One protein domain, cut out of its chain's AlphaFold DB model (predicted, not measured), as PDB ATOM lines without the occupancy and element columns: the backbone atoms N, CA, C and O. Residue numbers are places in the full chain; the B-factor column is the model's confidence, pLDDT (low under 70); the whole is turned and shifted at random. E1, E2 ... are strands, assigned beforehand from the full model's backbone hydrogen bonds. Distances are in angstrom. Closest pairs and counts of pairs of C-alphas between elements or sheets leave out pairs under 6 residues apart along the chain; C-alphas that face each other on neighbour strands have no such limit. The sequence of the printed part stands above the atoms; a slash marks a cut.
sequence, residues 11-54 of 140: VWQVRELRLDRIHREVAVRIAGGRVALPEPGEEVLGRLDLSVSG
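This is residues 11 to 54 of the 140 residues of the protein "Hydrolase" of Clavibacter michiganensis subsp. phaseoli (UniProt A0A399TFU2). The printed part is a single arched, strongly twisted sheet: the three longer strands E2, E1 and E4 run side by side and each bends sharply, by 94, 92 and 87 degrees. The short strand E3 pairs with the last residues of E2, 29 to 31, at one edge of the arch. There are 44 residues printed, with four named strands, E1 to E4 along the chain, and no named helix; the sheet's order is E3 E2 E1 E4, mixed, and the class is all strand. The whole is compact, with a radius of gyration of the C-alphas of 9.7 A, and spans 24 by 19 by 17 A.

Find C-alpha 11 at (-43.682, -13.650, 43.777); from there E1 runs over residues 11 to 18, 16.8 A long, bending at residue 15. E2, residues 22 to 31, is 21.2 A long and bends at residue 25. E3 is residues 34 to 36. E4, residues 44 to 53, bends at residue 49 and ends 19.5 A from its start, at C-alpha 53, (-41.456, -16.713, 59.509).

Look first at E1 and E2, an antiparallel hairpin, where N 12 and O 28 are 2.9 A apart, within hydrogen-bond range. E1, E2 and E3 form a meander, each strand the antiparallel neighbour of the one before. In the hairpin of E2 and E3, N 29 and O 36 are 2.8 A apart. On the other side of E1, E4 is parallel to it at 22 degrees, with N 48 and O 13 at 2.8 A. E3 and E4 are the edge strands, and they are apart.

The C-alphas of Asp 20 and Leu 45 are the two farthest apart, 25.7 A. The printed part has no cut, and no link is long. No printed residue is under 70 in pLDDT.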
ATOM      1  N   VAL A  11     -44.544 -12.511  43.449       96.94
ATOM      2  CA  VAL A  11     -43.682 -13.650  43.777       96.94
ATOM      3  C   VAL A  11     -42.237 -13.184  43.875       96.94
ATOM      4  O   VAL A  11     -41.706 -12.558  42.962       96.94
ATOM      5  N   TRP A  12     -41.594 -13.518  44.986       96.38
ATOM      6  CA  TRP A  12     -40.255 -13.063  45.332       96.38
ATOM      7  C   TRP A  12     -39.408 -14.223  45.812       96.38
ATOM      8  O   TRP A  12     -39.880 -15.066  46.573       96.38
ATOM      9  N   GLN A  13     -38.136 -14.239  45.436       96.75
ATOM     10  CA  GLN A  13     -37.174 -15.119  46.076       96.75
ATOM     11  C   GLN A  13     -36.741 -14.517  47.411       96.75
ATOM     12  O   GLN A  13     -36.294 -13.373  47.461       96.75
ATOM     13  N   VAL A  14     -36.864 -15.279  48.494       96.75
ATOM     14  CA  VAL A  14     -36.419 -14.873  49.832       96.75
ATOM     15  C   VAL A  14     -35.212 -15.689  50.256       96.75
ATOM     16  O   VAL A  14     -35.089 -16.867  49.907       96.75
ATOM     17  N   ARG A  15     -34.325 -15.080  51.051       96.94
ATOM     18  CA  ARG A  15     -33.155 -15.778  51.604       96.94
ATOM     19  C   ARG A  15     -33.584 -17.004  52.408       96.94
ATOM     20  O   ARG A  15     -32.944 -18.054  52.332       96.94
ATOM     21  N   GLU A  16     -34.670 -16.886  53.170       96.75
ATOM     22  CA  GLU A  16     -35.148 -17.963  54.029       96.75
ATOM     23  C   GLU A  16     -36.655 -17.879  54.314       96.75
ATOM     24  O   GLU A  16     -37.184 -16.803  54.579       96.75
ATOM     25  N   LEU A  17     -37.328 -19.028  54.338       95.81
ATOM     26  CA  LEU A  17     -38.689 -19.206  54.843       95.81
ATOM     27  C   LEU A  17     -38.670 -20.231  55.983       95.81
ATOM     28  O   LEU A  17     -38.185 -21.353  55.811       95.81
ATOM     29  N   ARG A  18     -39.203 -19.846  57.144       94.38
ATOM     30  CA  ARG A  18     -39.281 -20.660  58.363       94.38
ATOM     31  C   ARG A  18     -40.736 -20.979  58.692       94.38
ATOM     32  O   ARG A  18     -41.466 -20.127  59.194       94.38
ATOM     33  N   LEU A  19     -41.127 -22.215  58.415       88.50
ATOM     34  CA  LEU A  19     -42.398 -22.808  58.834       88.50
ATOM     35  C   LEU A  19     -42.070 -23.988  59.765       88.50
ATOM     36  O   LEU A  19     -41.150 -23.882  60.575       88.50
ATOM     37  N   ASP A  20     -42.724 -25.137  59.593       87.88
ATOM     38  CA  ASP A  20     -42.332 -26.396  60.252       87.88
ATOM     39  C   ASP A  20     -40.922 -26.858  59.844       87.88
ATOM     40  O   ASP A  20     -40.261 -27.627  60.544       87.88
ATOM     41  N   ARG A  21     -40.448 -26.391  58.682       89.88
ATOM     42  CA  ARG A  21     -39.089 -26.594  58.175       89.88
ATOM     43  C   ARG A  21     -38.488 -25.268  57.723       89.88
ATOM     44  O   ARG A  21     -39.193 -24.293  57.464       89.88
ATOM     45  N   ILE A  22     -37.162 -25.258  57.605       94.75
ATOM     46  CA  ILE A  22     -36.401 -24.137  57.051       94.75
ATOM     47  C   ILE A  22     -36.136 -24.410  55.571       94.75
ATOM     48  O   ILE A  22     -35.524 -25.420  55.222       94.75
ATOM     49  N   HIS A  23     -36.560 -23.482  54.719       94.38
ATOM     50  CA  HIS A  23     -36.302 -23.476  53.282       94.38
ATOM     51  C   HIS A  23     -35.417 -22.271  52.951       94.38
ATOM     52  O   HIS A  23     -35.695 -21.166  53.412       94.38
ATOM     53  N   ARG A  24     -34.340 -22.469  52.185       96.12
ATOM     54  CA  ARG A  24     -33.398 -21.403  51.793       96.12
ATOM     55  C   ARG A  24     -33.532 -21.089  50.313       96.12
ATOM     56  O   ARG A  24     -33.788 -22.006  49.539       96.12
ATOM     57  N   GLU A  25     -33.322 -19.823  49.955       95.50
ATOM     58  CA  GLU A  25     -33.406 -19.324  48.572       95.50
ATOM     59  C   GLU A  25     -34.696 -19.784  47.868       95.50
ATOM     60  O   GLU A  25     -34.674 -20.297  46.750       95.50
ATOM     61  N   VAL A  26     -35.835 -19.639  48.548       95.56
ATOM     62  CA  VAL A  26     -37.137 -20.150  48.100       95.56
ATOM     63  C   VAL A  26     -38.020 -19.018  47.588       95.56
ATOM     64  O   VAL A  26     -37.965 -17.903  48.105       95.56
ATOM     65  N   ALA A  27     -38.839 -19.294  46.576       96.31
ATOM     66  CA  ALA A  27     -39.840 -18.349  46.098       96.31
ATOM     67  C   ALA A  27     -41.084 -18.362  46.999       96.31
ATOM     68  O   ALA A  27     -41.585 -19.426  47.367       96.31
ATOM     69  N   VAL A  28     -41.593 -17.178  47.333       95.88
ATOM     70  CA  VAL A  28     -42.838 -16.980  48.081       95.88
ATOM     71  C   VAL A  28     -43.721 -15.967  47.370       95.88
ATOM     72  O   VAL A  28     -43.235 -14.981  46.821       95.88
ATOM     73  N   ARG A  29     -45.030 -16.193  47.412       95.50
ATOM     74  CA  ARG A  29     -46.044 -15.255  46.939       95.50
ATOM     75  C   ARG A  29     -46.541 -14.414  48.107       95.50
ATOM     76  O   ARG A  29     -47.064 -14.963  49.077       95.50
ATOM     77  N   ILE A  30     -46.411 -13.095  47.997       93.25
ATOM     78  CA  ILE A  30     -46.900 -12.114  48.973       93.25
ATOM     79  C   ILE A  30     -48.080 -11.380  48.344       93.25
ATOM     80  O   ILE A  30     -47.925 -10.695  47.337       93.25
ATOM     81  N   ALA A  31     -49.275 -11.532  48.911       91.06
ATOM     82  CA  ALA A  31     -50.471 -10.849  48.417       91.06
ATOM     83  C   ALA A  31     -51.535 -10.728  49.512       91.06
ATOM     84  O   ALA A  31     -51.805 -11.693  50.226       91.06
ATOM     85  N   GLY A  32     -52.160  -9.550  49.631       84.88
ATOM     86  CA  GLY A  32     -53.296  -9.332  50.538       84.88
ATOM     87  C   GLY A  32     -53.003  -9.682  52.002       84.88
ATOM     88  O   GLY A  32     -53.842 -10.292  52.659       84.88
ATOM     89  N   GLY A  33     -51.793  -9.376  52.487       81.88
ATOM     90  CA  GLY A  33     -51.366  -9.690  53.856       81.88
ATOM     91  C   GLY A  33     -51.072 -11.172  54.117       81.88
ATOM     92  O   GLY A  33     -50.981 -11.581  55.269       81.88
ATOM     93  N   ARG A  34     -50.943 -11.997  53.072       86.12
ATOM     94  CA  ARG A  34     -50.628 -13.427  53.182       86.12
ATOM     95  C   ARG A  34     -49.326 -13.755  52.473       86.12
ATOM     96  O   ARG A  34     -49.017 -13.173  51.434       86.12
ATOM     97  N   VAL A  35     -48.620 -14.741  53.018       91.81
ATOM     98  CA  VAL A  35     -47.475 -15.399  52.383       91.81
ATOM     99  C   VAL A  35     -47.873 -16.835  52.059       91.81
ATOM    100  O   VAL A  35     -48.410 -17.539  52.913       91.81
ATOM    101  N   ALA A  36     -47.628 -17.262  50.825       92.88
ATOM    102  CA  ALA A  36     -47.866 -18.623  50.357       92.88
ATOM    103  C   ALA A  36     -46.717 -19.093  49.456       92.88
ATOM    104  O   ALA A  36     -45.869 -18.296  49.051       92.88
ATOM    105  N   LEU A  37     -46.702 -20.379  49.112       92.88
ATOM    106  CA  LEU A  37     -45.884 -20.853  47.999       92.88
ATOM    107  C   LEU A  37     -46.524 -20.401  46.671       92.88
ATOM    108  O   LEU A  37     -47.756 -20.335  46.598       92.88
ATOM    109  N   PRO A  38     -45.721 -20.044  45.655       95.25
ATOM    110  CA  PRO A  38     -46.234 -19.739  44.326       95.25
ATOM    111  C   PRO A  38     -46.685 -21.013  43.604       95.25
ATOM    112  O   PRO A  38     -46.144 -22.098  43.837       95.25
ATOM    113  N   GLU A  39     -47.643 -20.867  42.697       93.56
ATOM    114  CA  GLU A  39     -48.001 -21.893  41.729       93.56
ATOM    115  C   GLU A  39     -46.864 -22.086  40.705       93.56
ATOM    116  O   GLU A  39     -46.115 -21.147  40.396       93.56
ATOM    117  N   PRO A  40     -46.704 -23.294  40.137       91.62
ATOM    118  CA  PRO A  40     -45.712 -23.536  39.098       91.62
ATOM    119  C   PRO A  40     -45.890 -22.597  37.897       91.62
ATOM    120  O   PRO A  40     -46.969 -22.512  37.314       91.62
ATOM    121  N   GLY A  41     -44.805 -21.937  37.487       91.00
ATOM    122  CA  GLY A  41     -44.793 -21.039  36.329       91.00
ATOM    123  C   GLY A  41     -45.144 -19.581  36.634       91.00
ATOM    124  O   GLY A  41     -45.058 -18.761  35.721       91.00
ATOM    125  N   GLU A  42     -45.484 -19.231  37.880       95.19
ATOM    126  CA  GLU A  42     -45.552 -17.822  38.282       95.19
ATOM    127  C   GLU A  42     -44.169 -17.150  38.162       95.19
ATOM    128  O   GLU A  42     -43.141 -17.716  38.549       95.19
ATOM    129  N   GLU A  43     -44.140 -15.931  37.618       96.50
ATOM    130  CA  GLU A  43     -42.912 -15.160  37.413       96.50
ATOM    131  C   GLU A  43     -42.357 -14.633  38.743       96.50
ATOM    132  O   GLU A  43     -43.039 -13.924  39.483       96.50
ATOM    133  N   VAL A  44     -41.087 -14.938  39.029       96.75
ATOM    134  CA  VAL A  44     -40.365 -14.376  40.176       96.75
ATOM    135  C   VAL A  44     -39.892 -12.966  39.823       96.75
ATOM    136  O   VAL A  44     -38.993 -12.797  39.004       96.75
ATOM    137  N   LEU A  45     -40.464 -11.958  40.482       95.88
ATOM    138  CA  LEU A  45     -40.238 -10.538  40.184       95.88
ATOM    139  C   LEU A  45     -38.874 -10.021  40.662       95.88
ATOM    140  O   LEU A  45     -38.409  -8.971  40.223       95.88
ATOM    141  N   GLY A  46     -38.228 -10.737  41.582       95.44
ATOM    142  CA  GLY A  46     -36.920 -10.371  42.109       95.44
ATOM    143  C   GLY A  46     -36.563 -11.112  43.392       95.44
ATOM    144  O   GLY A  46     -37.204 -12.097  43.766       95.44
ATOM    145  N   ARG A  47     -35.534 -10.611  44.084       95.00
ATOM    146  CA  ARG A  47     -35.046 -11.155  45.356       95.00
ATOM    147  C   ARG A  47     -35.223 -10.143  46.481       95.00
ATOM    148  O   ARG A  47     -34.863  -8.980  46.331       95.00
ATOM    149  N   LEU A  48     -35.709 -10.619  47.619       93.94
ATOM    150  CA  LEU A  48     -35.767  -9.884  48.874       93.94
ATOM    151  C   LEU A  48     -34.783 -10.531  49.856       93.94
ATOM    152  O   LEU A  48     -34.902 -11.717  50.173       93.94
ATOM    153  N   ASP A  49     -33.807  -9.768  50.350       93.50
ATOM    154  CA  ASP A  49     -32.814 -10.276  51.309       93.50
ATOM    155  C   ASP A  49     -33.367 -10.299  52.743       93.50
ATOM    156  O   ASP A  49     -32.950  -9.559  53.631       93.50
ATOM    157  N   LEU A  50     -34.376 -11.143  52.956       92.44
ATOM    158  CA  LEU A  50     -35.090 -11.271  54.221       92.44
ATOM    159  C   LEU A  50     -35.376 -12.732  54.576       92.44
ATOM    160  O   LEU A  50     -35.406 -13.619  53.718       92.44
ATOM    161  N   SER A  51     -35.561 -12.969  55.875       93.75
ATOM    162  CA  SER A  51     -36.110 -14.218  56.406       93.75
ATOM    163  C   SER A  51     -37.589 -13.997  56.712       93.75
ATOM    164  O   SER A  51     -37.924 -13.059  57.432       93.75
ATOM    165  N   VAL A  52     -38.462 -14.866  56.209       92.88
ATOM    166  CA  VAL A  52     -39.894 -14.873  56.535       92.88
ATOM    167  C   VAL A  52     -40.171 -15.990  57.534       92.88
ATOM    168  O   VAL A  52     -39.706 -17.114  57.351       92.88
ATOM    169  N   SER A  53     -40.946 -15.708  58.574       92.44
ATOM    170  CA  SER A  53     -41.456 -16.713  59.509       92.44
ATOM    171  C   SER A  53     -42.944 -16.507  59.764       92.44
ATOM    172  O   SER A  53     -43.515 -15.488  59.373       92.44
ATOM    173  N   GLY A  54     -43.561 -17.454  60.470       89.81
ATOM    174  CA  GLY A  54     -44.804 -17.159  61.179       89.81
ATOM    175  C   GLY A  54     -44.613 -16.002  62.167       89.81
ATOM    176  O   GLY A  54     -43.493 -15.737  62.618       89.81
TER     177      GLY A  54